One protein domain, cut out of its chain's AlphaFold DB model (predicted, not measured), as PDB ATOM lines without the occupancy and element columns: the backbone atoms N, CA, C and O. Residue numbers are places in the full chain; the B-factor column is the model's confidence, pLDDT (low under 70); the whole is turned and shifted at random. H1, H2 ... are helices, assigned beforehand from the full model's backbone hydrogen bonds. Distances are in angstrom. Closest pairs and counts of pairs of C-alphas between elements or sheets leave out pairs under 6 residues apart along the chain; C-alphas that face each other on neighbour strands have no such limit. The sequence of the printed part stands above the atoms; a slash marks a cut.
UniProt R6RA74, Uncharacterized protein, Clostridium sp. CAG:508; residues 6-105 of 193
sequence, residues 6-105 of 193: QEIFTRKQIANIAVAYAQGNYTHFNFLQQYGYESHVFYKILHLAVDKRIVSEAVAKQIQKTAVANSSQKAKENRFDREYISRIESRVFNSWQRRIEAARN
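What this domain is: This is residues 6 to 105 of the 193 residues of an uncharacterized protein of Clostridium sp. CAG:508 (UniProt R6RA74). Look for a long helical hairpin, H4 and H5, with three shorter helices gathered at one of its ends. H3 is in the middle of that gathering: H1 crosses it and also packs on the first part of H4, H2 packs on the beginning of H3 on the side away from the hairpin, and the end of H3 meets the end of H5. The other end of the hairpin, where residues 78 to 81 join H4 to H5, lies away from the shorter helices. The 100 printed residues hold five named helices, H1 to H5 in order, and no named strand, an all helix domain. It is compact, with a radius of gyration of the C-alphas of 13.7 A and spans of 41 by 34 by 20 A.

How they stand to each other: Go along from residue 6 and you first meet H1, residues 11 to 22, then H2, residues 28 to 35; the two are near each other, with 6 pairs of C-alphas within 10 A. Next comes H3, residues 39 to 51, the hub, which touches four other helices. Its residues 45 to 49 touch H1, about perpendicular at 77 degrees; the closest C-alphas are those of Ala 18 and Leu 46, 5.6 A apart. Its residues 39 to 43 touch H2 at 87 degrees, closest at His 28 and Ser 39, whose C-alphas are 5.2 A apart. H4, residues 57 to 77, forms a helical hairpin with H3: they only just touch, with 3 pairs of C-alphas within 8 A, closest at Val 50 and Ala 60, 5.9 A. Their shallow tilt of 32 degrees, opposite ways, is only just short of steep. Residues 59 to 66 of H4 touch residues 18 to 22 of H1 at a steep tilt of 49 degrees, the same way; the C-alphas of Ala 22 and Ile 63, the closest, are 4.4 A apart. H5, residues 82 to 103, makes a second helical hairpin with H4, at a shallow tilt of 20 degrees, opposite ways, closest at the C-alphas of Val 68 and Glu 89, 5.3 A. Residues 99 to 103 of H5 touch residues 47 to 51 of H3 at a steep tilt of 49 degrees, the same way, closest at the C-alphas of Asp 51 and Ala 103, 5.0 A. The helix packing is mostly crossed, but only just: 2 of the 6 touching pairs are at a shallow tilt. H5 is apart from H1 and H2, and H2 is apart from H4. In H1, H2, H3 and H4 every O i to N i+4 pair is within hydrogen-bond range; in H5, 17 of 18 are.

Where its parts are: Find C-alpha 11 at (207.892, 201.309, 122.292), where H1 begins its 16.2 A. H2 measures 10.2 A and H3 18.4 A from first to last C-alpha. From C-alpha 57 at (222.719, 206.359, 124.434), H4 runs 30.1 A; H5 runs 31.8 A and ends at C-alpha 103, (222.851, 199.870, 118.478).

The domain as a whole: The C-alphas of Glu 7 and Asp 81, the two farthest apart, are 41.6 A from each other. The printed part has no cut, and the four links between helices are tight. The mean pLDDT of the printed part is 95.6, and no printed residue is under 70.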
ATOM      1  N   GLN A   6     207.801 192.525 121.587       76.88
ATOM      2  CA  GLN A   6     207.450 193.612 120.667       76.88
ATOM      3  C   GLN A   6     205.961 193.620 120.289       76.88
ATOM      4  O   GLN A   6     205.447 194.658 119.887       76.88
ATOM      5  N   GLU A   7     205.279 192.482 120.414       81.81
ATOM      6  CA  GLU A   7     203.835 192.353 120.184       81.81
ATOM      7  C   GLU A   7     203.017 192.647 121.447       81.81
ATOM      8  O   GLU A   7     201.827 192.932 121.352       81.81
ATOM      9  N   ILE A   8     203.645 192.568 122.623       88.12
ATOM     10  CA  ILE A   8     202.989 192.789 123.919       88.12
ATOM     11  C   ILE A   8     203.181 194.235 124.387       88.12
ATOM     12  O   ILE A   8     202.239 194.861 124.867       88.12
ATOM     13  N   PHE A   9     204.393 194.775 124.244       93.12
ATOM     14  CA  PHE A   9     204.752 196.088 124.764       93.12
ATOM     15  C   PHE A   9     204.994 197.087 123.639       93.12
ATOM     16  O   PHE A   9     205.816 196.884 122.745       93.12
ATOM     17  N   THR A  10     204.327 198.234 123.737       92.69
ATOM     18  CA  THR A  10     204.599 199.380 122.868       92.69
ATOM     19  C   THR A  10     206.005 199.933 123.123       92.69
ATOM     20  O   THR A  10     206.534 199.846 124.236       92.69
ATOM     21  N   ARG A  11     206.604 200.601 122.121       93.94
ATOM     22  CA  ARG A  11     207.892 201.309 122.292       93.94
ATOM     23  C   ARG A  11     207.868 202.273 123.482       93.94
ATOM     24  O   ARG A  11     208.858 202.367 124.196       93.94
ATOM     25  N   LYS A  12     206.730 202.931 123.733       94.88
ATOM     26  CA  LYS A  12     206.548 203.842 124.869       94.88
ATOM     27  C   LYS A  12     206.595 203.119 126.217       94.88
ATOM     28  O   LYS A  12     207.273 203.586 127.123       94.88
ATOM     29  N   GLN A  13     205.928 201.971 126.347       95.56
ATOM     30  CA  GLN A  13     206.020 201.156 127.565       95.56
ATOM     31  C   GLN A  13     207.454 200.666 127.795       95.56
ATOM     32  O   GLN A  13     207.965 200.796 128.904       95.56
ATOM     33  N   ILE A  14     208.126 200.186 126.741       97.12
ATOM     34  CA  ILE A  14     209.533 199.764 126.809       97.12
ATOM     35  C   ILE A  14     210.429 200.924 127.265       97.12
ATOM     36  O   ILE A  14     211.241 200.745 128.170       97.12
ATOM     37  N   ALA A  15     210.257 202.117 126.685       97.19
ATOM     38  CA  ALA A  15     211.010 203.311 127.062       97.19
ATOM     39  C   ALA A  15     210.801 203.672 128.539       97.19
ATOM     40  O   ALA A  15     211.774 203.885 129.256       97.19
ATOM     41  N   ASN A  16     209.551 203.689 129.006       96.31
ATOM     42  CA  ASN A  16     209.221 204.032 130.388       96.31
ATOM     43  C   ASN A  16     209.855 203.053 131.386       96.31
ATOM     44  O   ASN A  16     210.472 203.489 132.355       96.31
ATOM     45  N   ILE A  17     209.759 201.744 131.125       96.94
ATOM     46  CA  ILE A  17     210.376 200.708 131.968       96.94
ATOM     47  C   ILE A  17     211.900 200.884 132.000       96.94
ATOM     48  O   ILE A  17     212.511 200.855 133.066       96.94
ATOM     49  N   ALA A  18     212.517 201.095 130.836       97.69
ATOM     50  CA  ALA A  18     213.962 201.241 130.713       97.69
ATOM     51  C   ALA A  18     214.493 202.502 131.415       97.69
ATOM     52  O   ALA A  18     215.515 202.434 132.096       97.69
ATOM     53  N   VAL A  19     213.791 203.635 131.297       97.62
ATOM     54  CA  VAL A  19     214.138 204.885 131.993       97.62
ATOM     55  C   VAL A  19     213.983 204.727 133.505       97.62
ATOM     56  O   VAL A  19     214.890 205.110 134.242       97.62
ATOM     57  N   ALA A  20     212.891 204.116 133.973       96.94
ATOM     58  CA  ALA A  20     212.670 203.892 135.400       96.94
ATOM     59  C   ALA A  20     213.734 202.957 136.007       96.94
ATOM     60  O   ALA A  20     214.251 203.230 137.091       96.94
ATOM     61  N   TYR A  21     214.129 201.902 135.281       98.00
ATOM     62  CA  TYR A  21     215.239 201.032 135.681       98.00
ATOM     63  C   TYR A  21     216.568 201.792 135.729       98.00
ATOM     64  O   TYR A  21     217.304 201.670 136.700       98.00
ATOM     65  N   ALA A  22     216.871 202.608 134.714       97.31
ATOM     66  CA  ALA A  22     218.106 203.393 134.661       97.31
ATOM     67  C   ALA A  22     218.253 204.351 135.860       97.31
ATOM     68  O   ALA A  22     219.358 204.620 136.328       97.31
ATOM     69  N   GLN A  23     217.140 204.863 136.378       95.19
ATOM     70  CA  GLN A  23     217.129 205.733 137.554       95.19
ATOM     71  C   GLN A  23     217.274 204.969 138.882       95.19
ATOM     72  O   GLN A  23     217.338 205.603 139.927       95.19
ATOM     73  N   GLY A  24     217.318 203.631 138.861       90.88
ATOM     74  CA  GLY A  24     217.358 202.793 140.064       90.88
ATOM     75  C   GLY A  24     216.004 202.628 140.765       90.88
ATOM     76  O   GLY A  24     215.933 201.979 141.802       90.88
ATOM     77  N   ASN A  25     214.922 203.160 140.188       89.06
ATOM     78  CA  ASN A  25     213.594 203.229 140.813       89.06
ATOM     79  C   ASN A  25     212.685 202.042 140.464       89.06
ATOM     80  O   ASN A  25     211.523 202.007 140.864       89.06
ATOM     81  N   TYR A  26     213.164 201.101 139.652       92.94
ATOM     82  CA  TYR A  26     212.333 200.034 139.110       92.94
ATOM     83  C   TYR A  26     213.133 198.751 138.934       92.94
ATOM     84  O   TYR A  26     214.232 198.763 138.387       92.94
ATOM     85  N   THR A  27     212.569 197.630 139.369       93.75
ATOM     86  CA  THR A  27     213.191 196.304 139.310       93.75
ATOM     87  C   THR A  27     212.259 195.291 138.647       93.75
ATOM     88  O   THR A  27     211.096 195.576 138.353       93.75
ATOM     89  N   HIS A  28     212.747 194.065 138.446       93.75
ATOM     90  CA  HIS A  28     211.917 192.983 137.920       93.75
ATOM     91  C   HIS A  28     210.733 192.628 138.841       93.75
ATOM     92  O   HIS A  28     209.733 192.119 138.346       93.75
ATOM     93  N   PHE A  29     210.804 192.917 140.148       94.31
ATOM     94  CA  PHE A  29     209.677 192.717 141.064       94.31
ATOM     95  C   PHE A  29     208.546 193.713 140.795       94.31
ATOM     96  O   PHE A  29     207.388 193.313 140.716       94.31
ATOM     97  N   ASN A  30     208.878 194.989 140.565       94.88
ATOM     98  CA  ASN A  30     207.892 196.000 140.169       94.88
ATOM     99  C   ASN A  30     207.259 195.638 138.819       94.88
ATOM    100  O   ASN A  30     206.048 195.744 138.647       94.88
ATOM    101  N   PHE A  31     208.078 195.153 137.880       94.06
ATOM    102  CA  PHE A  31     207.612 194.669 136.583       94.06
ATOM    103  C   PHE A  31     206.642 193.488 136.702       94.06
ATOM    104  O   PHE A  31     205.594 193.494 136.058       94.06
ATOM    105  N   LEU A  32     206.968 192.506 137.546       94.88
ATOM    106  CA  LEU A  32     206.112 191.355 137.813       94.88
ATOM    107  C   LEU A  32     204.778 191.790 138.430       94.88
ATOM    108  O   LEU A  32     203.733 191.350 137.968       94.88
ATOM    109  N   GLN A  33     204.798 192.682 139.422       95.44
ATOM    110  CA  GLN A  33     203.572 193.197 140.040       95.44
ATOM    111  C   GLN A  33     202.699 193.973 139.048       95.44
ATOM    112  O   GLN A  33     201.481 193.825 139.053       95.44
ATOM    113  N   GLN A  34     203.309 194.796 138.191       95.00
ATOM    114  CA  GLN A  34     202.572 195.667 137.277       95.00
ATOM    115  C   GLN A  34     202.032 194.936 136.043       95.00
ATOM    116  O   GLN A  34     200.952 195.270 135.560       95.00
ATOM    117  N   TYR A  35     202.794 193.988 135.494       92.94
ATOM    118  CA  TYR A  35     202.475 193.363 134.209       92.94
ATOM    119  C   TYR A  35     202.280 191.844 134.279       92.94
ATOM    120  O   TYR A  35     201.887 191.254 133.278       92.94
ATOM    121  N   GLY A  36     202.559 191.194 135.412       92.69
ATOM    122  CA  GLY A  36     202.382 189.747 135.581       92.69
ATOM    123  C   GLY A  36     203.373 188.881 134.796       92.69
ATOM    124  O   GLY A  36     203.144 187.686 134.636       92.69
ATOM    125  N   TYR A  37     204.467 189.459 134.287       92.94
ATOM    126  CA  TYR A  37     205.480 188.736 133.513       92.94
ATOM    127  C   TYR A  37     206.752 188.482 134.323       92.94
ATOM    128  O   TYR A  37     207.187 189.304 135.129       92.94
ATOM    129  N   GLU A  38     207.393 187.351 134.041       91.44
ATOM    130  CA  GLU A  38     208.627 186.923 134.694       91.44
ATOM    131  C   GLU A  38     209.827 187.853 134.443       91.44
ATOM    132  O   GLU A  38     209.910 188.594 133.456       91.44
ATOM    133  N   SER A  39     210.842 187.721 135.302       92.31
ATOM    134  CA  SER A  39     212.089 188.491 135.238       92.31
ATOM    135  C   SER A  39     212.823 188.362 133.899       92.31
ATOM    136  O   SER A  39     213.431 189.321 133.426       92.31
ATOM    137  N   HIS A  40     212.737 187.213 133.226       92.00
ATOM    138  CA  HIS A  40     213.382 187.028 131.929       92.00
ATOM    139  C   HIS A  40     212.791 187.963 130.851       92.00
ATOM    140  O   HIS A  40     213.516 188.429 129.967       92.00
ATOM    141  N   VAL A  41     211.489 188.274 130.926       94.06
ATOM    142  CA  VAL A  41     210.811 189.224 130.030       94.06
ATOM    143  C   VAL A  41     211.270 190.646 130.335       94.06
ATOM    144  O   VAL A  41     211.571 191.401 129.411       94.06
ATOM    145  N   PHE A  42     211.419 190.983 131.618       95.88
ATOM    146  CA  PHE A  42     211.949 192.273 132.056       95.88
ATOM    147  C   PHE A  42     213.327 192.567 131.443       95.88
ATOM    148  O   PHE A  42     213.519 193.598 130.801       95.88
ATOM    149  N   TYR A  43     214.279 191.634 131.545       94.56
ATOM    150  CA  TYR A  43     215.610 191.838 130.960       94.56
ATOM    151  C   TYR A  43     215.584 191.872 129.426       94.56
ATOM    152  O   TYR A  43     216.344 192.629 128.820       94.56
ATOM    153  N   LYS A  44     214.678 191.124 128.776       95.56
ATOM    154  CA  LYS A  44     214.450 191.246 127.325       95.56
ATOM    155  C   LYS A  44     213.966 192.647 126.940       95.56
ATOM    156  O   LYS A  44     214.429 193.166 125.929       95.56
ATOM    157  N   ILE A  45     213.089 193.271 127.731       96.69
ATOM    158  CA  ILE A  45     212.641 194.659 127.516       96.69
ATOM    159  C   ILE A  45     213.821 195.626 127.606       96.69
ATOM    160  O   ILE A  45     213.982 196.461 126.718       96.69
ATOM    161  N   LEU A  46     214.671 195.492 128.630       97.69
ATOM    162  CA  LEU A  46     215.839 196.362 128.788       97.69
ATOM    163  C   LEU A  46     216.827 196.212 127.621       97.69
ATOM    164  O   LEU A  46     217.306 197.214 127.094       97.69
ATOM    165  N   HIS A  47     217.101 194.979 127.179       97.50
ATOM    166  CA  HIS A  47     217.933 194.744 125.995       97.50
ATOM    167  C   HIS A  47     217.313 195.376 124.749       97.50
ATOM    168  O   HIS A  47     217.978 196.127 124.043       97.50
ATOM    169  N   LEU A  48     216.019 195.142 124.521       96.69
ATOM    170  CA  LEU A  48     215.299 195.669 123.370       96.69
ATOM    171  C   LEU A  48     215.294 197.203 123.338       96.69
ATOM    172  O   LEU A  48     215.385 197.794 122.260       96.69
ATOM    173  N   ALA A  49     215.212 197.841 124.510       97.56
ATOM    174  CA  ALA A  49     215.258 199.289 124.636       97.56
ATOM    175  C   ALA A  49     216.554 199.878 124.055       97.56
ATOM    176  O   ALA A  49     216.517 200.917 123.391       97.56
ATOM    177  N   VAL A  50     217.678 199.189 124.273       98.00
ATOM    178  CA  VAL A  50     218.999 199.569 123.759       98.00
ATOM    179  C   VAL A  50     219.164 199.125 122.307       98.00
ATOM    180  O   VAL A  50     219.405 199.966 121.444       98.00
ATOM    181  N   ASP A  51     218.956 197.837 122.022       96.75
ATOM    182  CA  ASP A  51     219.207 197.227 120.710       96.75
ATOM    183  C   ASP A  51     218.425 197.930 119.583       96.75
ATOM    184  O   ASP A  51     218.951 198.130 118.490       96.75
ATOM    185  N   LYS A  52     217.174 198.345 119.847       95.44
ATOM    186  CA  LYS A  52     216.304 199.045 118.878       95.44
ATOM    187  C   LYS A  52     216.292 200.572 119.027       95.44
ATOM    188  O   LYS A  52     215.343 201.222 118.561       95.44
ATOM    189  N   ARG A  53     217.290 201.142 119.719       95.69
ATOM    190  CA  ARG A  53     217.417 202.587 119.999       95.69
ATOM    191  C   ARG A  53     216.090 203.228 120.442       95.69
ATOM    192  O   ARG A  53     215.672 204.257 119.916       95.69
ATOM    193  N   ILE A  54     215.370 202.571 121.351       96.88
ATOM    194  CA  ILE A  54     214.130 203.110 121.940       96.88
ATOM    195  C   ILE A  54     214.470 204.189 122.971       96.88
ATOM    196  O   ILE A  54     213.729 205.158 123.122       96.88
ATOM    197  N   VAL A  55     215.605 204.033 123.654       97.06
ATOM    198  CA  VAL A  55     216.166 205.029 124.568       97.06
ATOM    199  C   VAL A  55     217.437 205.652 123.987       97.06
ATOM    200  O   VAL A  55     218.072 205.086 123.095       97.06
ATOM    201  N   SER A  56     217.815 206.830 124.487       95.94
ATOM    202  CA  SER A  56     219.061 207.492 124.094       95.94
ATOM    203  C   SER A  56     220.290 206.722 124.592       95.94
ATOM    204  O   SER A  56     220.216 205.972 125.567       95.94
ATOM    205  N   GLU A  57     221.454 206.953 123.972       96.50
ATOM    206  CA  GLU A  57     222.719 206.359 124.434       96.50
ATOM    207  C   GLU A  57     223.024 206.739 125.895       96.50
ATOM    208  O   GLU A  57     223.535 205.917 126.653       96.50
ATOM    209  N   ALA A  58     222.654 207.952 126.321       97.44
ATOM    210  CA  ALA A  58     222.809 208.393 127.707       97.44
ATOM    211  C   ALA A  58     222.010 207.512 128.684       97.44
ATOM    212  O   ALA A  58     222.556 207.042 129.682       97.44
ATOM    213  N   VAL A  59     220.744 207.221 128.366       97.88
ATOM    214  CA  VAL A  59     219.919 206.306 129.167       97.88
ATOM    215  C   VAL A  59     220.486 204.886 129.108       97.88
ATOM    216  O   VAL A  59     220.572 204.231 130.139       97.88
ATOM    217  N   ALA A  60     220.946 204.416 127.946       98.31
ATOM    218  CA  ALA A  60     221.543 203.086 127.813       98.31
ATOM    219  C   ALA A  60     222.812 202.909 128.674       98.31
ATOM    220  O   ALA A  60     222.964 201.892 129.353       98.31
ATOM    221  N   LYS A  61     223.688 203.921 128.728       98.38
ATOM    222  CA  LYS A  61     224.851 203.942 129.637       98.38
ATOM    223  C   LYS A  61     224.428 203.922 131.103       98.38
ATOM    224  O   LYS A  61     225.081 203.297 131.935       98.38
ATOM    225  N   GLN A  62     223.317 204.570 131.432       98.44
ATOM    226  CA  GLN A  62     222.784 204.547 132.786       98.44
ATOM    227  C   GLN A  62     222.171 203.175 133.151       98.44
ATOM    228  O   GLN A  62     222.381 202.688 134.263       98.44
ATOM    229  N   ILE A  63     221.505 202.495 132.209       98.44
ATOM    230  CA  ILE A  63     221.061 201.094 132.358       98.44
ATOM    231  C   ILE A  63     222.262 200.183 132.638       98.44
ATOM    232  O   ILE A  63     222.212 199.384 133.572       98.44
ATOM    233  N   GLN A  64     223.351 200.326 131.875       98.56
ATOM    234  CA  GLN A  64     224.594 199.576 132.080       98.56
ATOM    235  C   GLN A  64     225.142 199.774 133.498       98.56
ATOM    236  O   GLN A  64     225.375 198.789 134.196       98.56
ATOM    237  N   LYS A  65     225.301 201.028 133.947       98.19
ATOM    238  CA  LYS A  65     225.780 201.343 135.306       98.19
ATOM    239  C   LYS A  65     224.909 200.696 136.381       98.19
ATOM    240  O   LYS A  65     225.426 200.040 137.280       98.19
ATOM    241  N   THR A  66     223.591 200.822 136.244       98.00
ATOM    242  CA  THR A  66     222.620 200.235 137.180       98.00
ATOM    243  C   THR A  66     222.715 198.706 137.188       98.00
ATOM    244  O   THR A  66     222.730 198.084 138.246       98.00
ATOM    245  N   ALA A  67     222.848 198.070 136.020       97.44
ATOM    246  CA  ALA A  67     223.000 196.619 135.915       97.44
ATOM    247  C   ALA A  67     224.295 196.101 136.555       97.44
ATOM    248  O   ALA A  67     224.270 195.054 137.208       97.44
ATOM    249  N   VAL A  68     225.404 196.829 136.396       97.81
ATOM    250  CA  VAL A  68     226.682 196.519 137.054       97.81
ATOM    251  C   VAL A  68     226.533 196.631 138.570       97.81
ATOM    252  O   VAL A  68     226.840 195.669 139.273       97.81
ATOM    253  N   ALA A  69     225.983 197.744 139.065       96.38
ATOM    254  CA  ALA A  69     225.770 197.969 140.493       96.38
ATOM    255  C   ALA A  69     224.887 196.880 141.120       96.38
ATOM    256  O   ALA A  69     225.282 196.269 142.109       96.38
ATOM    257  N   ASN A  70     223.750 196.556 140.497       94.81
ATOM    258  CA  ASN A  70     222.837 195.518 140.982       94.81
ATOM    259  C   ASN A  70     223.490 194.126 141.002       94.81
ATOM    260  O   ASN A  70     223.284 193.351 141.935       94.81
ATOM    261  N   SER A  71     224.292 193.798 139.984       94.62
ATOM    262  CA  SER A  71     224.977 192.500 139.913       94.62
ATOM    263  C   SER A  71     226.098 192.389 140.952       94.62
ATOM    264  O   SER A  71     226.238 191.346 141.587       94.62
ATOM    265  N   SER A  72     226.860 193.470 141.149       96.00
ATOM    266  CA  SER A  72     227.899 193.579 142.180       96.00
ATOM    267  C   SER A  72     227.306 193.478 143.581       96.00
ATOM    268  O   SER A  72     227.768 192.684 144.397       96.00
ATOM    269  N   GLN A  73     226.227 194.220 143.842       95.44
ATOM    270  CA  GLN A  73     225.534 194.216 145.125       95.44
ATOM    271  C   GLN A  73     225.010 192.822 145.473       95.44
ATOM    272  O   GLN A  73     225.311 192.305 146.546       95.44
ATOM    273  N   LYS A  74     224.342 192.152 144.526       93.88
ATOM    274  CA  LYS A  74     223.897 190.767 144.713       93.88
ATOM    275  C   LYS A  74     225.068 189.823 145.004       93.88
ATOM    276  O   LYS A  74     224.935 188.918 145.822       93.88
ATOM    277  N   ALA A  75     226.216 189.998 144.348       94.06
ATOM    278  CA  ALA A  75     227.387 189.167 144.617       94.06
ATOM    279  C   ALA A  75     227.960 189.408 146.032       94.06
ATOM    280  O   ALA A  75     228.300 188.452 146.727       94.06
ATOM    281  N   LYS A  76     227.990 190.665 146.492       94.19
ATOM    282  CA  LYS A  76     228.398 191.026 147.862       94.19
ATOM    283  C   LYS A  76     227.465 190.436 148.918       94.19
ATOM    284  O   LYS A  76     227.938 189.878 149.901       94.19
ATOM    285  N   GLU A  77     226.155 190.505 148.696       95.56
ATOM    286  CA  GLU A  77     225.142 189.931 149.596       95.56
ATOM    287  C   GLU A  77     225.288 188.410 149.739       95.56
ATOM    288  O   GLU A  77     225.105 187.867 150.826       95.56
ATOM    289  N   ASN A  78     225.706 187.733 148.667       95.38
ATOM    290  CA  ASN A  78     226.013 186.302 148.675       95.38
ATOM    291  C   ASN A  78     227.437 185.976 149.166       95.38
ATOM    292  O   ASN A  78     227.863 184.828 149.074       95.38
ATOM    293  N   ARG A  79     228.170 186.966 149.700       94.81
ATOM    294  CA  ARG A  79     229.516 186.823 150.284       94.81
ATOM    295  C   ARG A  79     230.557 186.228 149.330       94.81
ATOM    296  O   ARG A  79     231.488 185.559 149.772       94.81
ATOM    297  N   PHE A  80     230.416 186.474 148.027       95.44
ATOM    298  CA  PHE A  80     231.459 186.111 147.071       95.44
ATOM    299  C   PHE A  80     232.725 186.951 147.286       95.44
ATOM    300  O   PHE A  80     232.665 188.086 147.764       95.44
ATOM    301  N   ASP A  81     233.875 186.396 146.903       96.00
ATOM    302  CA  ASP A  81     235.157 187.086 147.000       96.00
ATOM    303  C   ASP A  81     235.258 188.302 146.053       96.00
ATOM    304  O   ASP A  81     234.471 188.502 145.116       96.00
ATOM    305  N   ARG A  82     236.264 189.148 146.304       95.50
ATOM    306  CA  ARG A  82     236.498 190.380 145.537       95.50
ATOM    307  C   ARG A  82     236.810 190.106 144.063       95.50
ATOM    308  O   ARG A  82     236.442 190.912 143.207       95.50
ATOM    309  N   GLU A  83     237.479 188.998 143.761       96.88
ATOM    310  CA  GLU A  83     237.849 188.634 142.392       96.88
ATOM    311  C   GLU A  83     236.603 188.273 141.571       96.88
ATOM    312  O   GLU A  83     236.419 188.738 140.446       96.88
ATOM    313  N   TYR A  84     235.694 187.492 142.145       95.69
ATOM    314  CA  TYR A  84     234.410 187.137 141.565       95.69
ATOM    315  C   TYR A  84     233.538 188.366 141.315       95.69
ATOM    316  O   TYR A  84     232.986 188.506 140.220       95.69
ATOM    317  N   ILE A  85     233.456 189.282 142.287       96.44
ATOM    318  CA  ILE A  85     232.712 190.539 142.132       96.44
ATOM    319  C   ILE A  85     233.260 191.336 140.937       96.44
ATOM    320  O   ILE A  85     232.493 191.680 140.038       96.44
ATOM    321  N   SER A  86     234.582 191.531 140.864       96.56
ATOM    322  CA  SER A  86     235.241 192.247 139.758       96.56
ATOM    323  C   SER A  86     234.993 191.589 138.390       96.56
ATOM    324  O   SER A  86     234.687 192.260 137.396       96.56
ATOM    325  N   ARG A  87     235.040 190.249 138.327       97.38
ATOM    326  CA  ARG A  87     234.726 189.491 137.105       97.38
ATOM    327  C   ARG A  87     233.275 189.687 136.666       97.38
ATOM    328  O   ARG A  87     233.026 189.868 135.472       97.38
ATOM    329  N   ILE A  88     232.314 189.670 137.594       96.81
ATOM    330  CA  ILE A  88     230.901 189.924 137.275       96.81
ATOM    331  C   ILE A  88     230.695 191.350 136.779       96.81
ATOM    332  O   ILE A  88     230.028 191.527 135.757       96.81
ATOM    333  N   GLU A  89     231.258 192.343 137.468       97.75
ATOM    334  CA  GLU A  89     231.158 193.751 137.077       97.75
ATOM    335  C   GLU A  89     231.647 193.942 135.641       97.75
ATOM    336  O   GLU A  89     230.908 194.443 134.792       97.75
ATOM    337  N   SER A  90     232.840 193.421 135.345       98.00
ATOM    338  CA  SER A  90     233.448 193.469 134.014       98.00
ATOM    339  C   SER A  90     232.591 192.756 132.965       98.00
ATOM    340  O   SER A  90     232.337 193.292 131.886       98.00
ATOM    341  N   ARG A  91     232.083 191.554 133.271       98.12
ATOM    342  CA  ARG A  91     231.239 190.778 132.348       98.12
ATOM    343  C   ARG A  91     229.946 191.512 132.004       98.12
ATOM    344  O   ARG A  91     229.561 191.561 130.834       98.12
ATOM    345  N   VAL A  92     229.267 192.063 133.010       97.75
ATOM    346  CA  VAL A  92     228.004 192.788 132.825       97.75
ATOM    347  C   VAL A  92     228.254 194.088 132.068       97.75
ATOM    348  O   VAL A  92     227.556 194.353 131.087       97.75
ATOM    349  N   PHE A  93     229.287 194.843 132.448       98.50
ATOM    350  CA  PHE A  93     229.694 196.059 131.750       98.50
ATOM    351  C   PHE A  93     229.936 195.789 130.259       98.50
ATOM    352  O   PHE A  93     229.287 196.409 129.415       98.50
ATOM    353  N   ASN A  94     230.781 194.805 129.938       98.31
ATOM    354  CA  ASN A  94     231.144 194.449 128.563       98.31
ATOM    355  C   ASN A  94     229.958 193.907 127.753       98.31
ATOM    356  O   ASN A  94     229.881 194.103 126.539       98.31
ATOM    357  N   SER A  95     229.015 193.210 128.392       97.69
ATOM    358  CA  SER A  95     227.797 192.750 127.720       97.69
ATOM    359  C   SER A  95     226.932 193.923 127.257       97.69
ATOM    360  O   SER A  95     226.510 193.939 126.101       97.69
ATOM    361  N   TRP A  96     226.708 194.913 128.121       98.31
ATOM    362  CA  TRP A  96     225.943 196.110 127.768       98.31
ATOM    363  C   TRP A  96     226.696 197.033 126.812       98.31
ATOM    364  O   TRP A  96     226.081 197.569 125.893       98.31
ATOM    365  N   GLN A  97     228.015 197.168 126.970       98.44
ATOM    366  CA  GLN A  97     228.841 198.007 126.104       98.44
ATOM    367  C   GLN A  97     228.726 197.573 124.639       98.44
ATOM    368  O   GLN A  97     228.411 198.389 123.776       98.44
ATOM    369  N   ARG A  98     228.846 196.263 124.377       98.25
ATOM    370  CA  ARG A  98     228.672 195.694 123.032       98.25
ATOM    371  C   ARG A  98     227.295 195.987 122.432       98.25
ATOM    372  O   ARG A  98     227.195 196.247 121.237       98.25
ATOM    373  N   ARG A  99     226.230 195.970 123.243       97.81
ATOM    374  CA  ARG A  99     224.869 196.314 122.783       97.81
ATOM    375  C   ARG A  99     224.756 197.783 122.405       97.81
ATOM    376  O   ARG A  99     224.196 198.095 121.362       97.81
ATOM    377  N   ILE A 100     225.299 198.673 123.236       98.19
ATOM    378  CA  ILE A 100     225.298 200.120 122.985       98.19
ATOM    379  C   ILE A 100     226.045 200.432 121.685       98.19
ATOM    380  O   ILE A 100     225.544 201.187 120.854       98.19
ATOM    381  N   GLU A 101     227.208 199.816 121.480       97.88
ATOM    382  CA  GLU A 101     228.007 199.984 120.264       97.88
ATOM    383  C   GLU A 101     227.286 199.454 119.023       97.88
ATOM    384  O   GLU A 101     227.170 200.175 118.032       97.88
ATOM    385  N   ALA A 102     226.726 198.242 119.088       97.00
ATOM    386  CA  ALA A 102     225.959 197.663 117.986       97.00
ATOM    387  C   ALA A 102     224.719 198.506 117.640       97.00
ATOM    388  O   ALA A 102     224.412 198.712 116.463       97.00
ATOM    389  N   ALA A 103     224.039 199.048 118.655       96.31
ATOM    390  CA  ALA A 103     222.851 199.870 118.478       96.31
ATOM    391  C   ALA A 103     223.128 201.151 117.682       96.31
ATOM    392  O   ALA A 103     222.216 201.641 117.025       96.31
ATOM    393  N   ARG A 104     224.359 201.683 117.652       94.31
ATOM    394  CA  ARG A 104     224.698 202.868 116.834       94.31
ATOM    395  C   ARG A 104     224.444 202.652 115.341       94.31
ATOM    396  O   ARG A 104     224.070 203.597 114.653       94.31
ATOM    397  N   ASN A 105     224.556 201.408 114.877       94.56
ATOM    398  CA  ASN A 105     224.305 201.011 113.491       94.56
ATOM    399  C   ASN A 105     222.870 200.512 113.258       94.56
ATOM    400  O   ASN A 105     222.560 199.998 112.182       94.56
TER     401      ASN A 105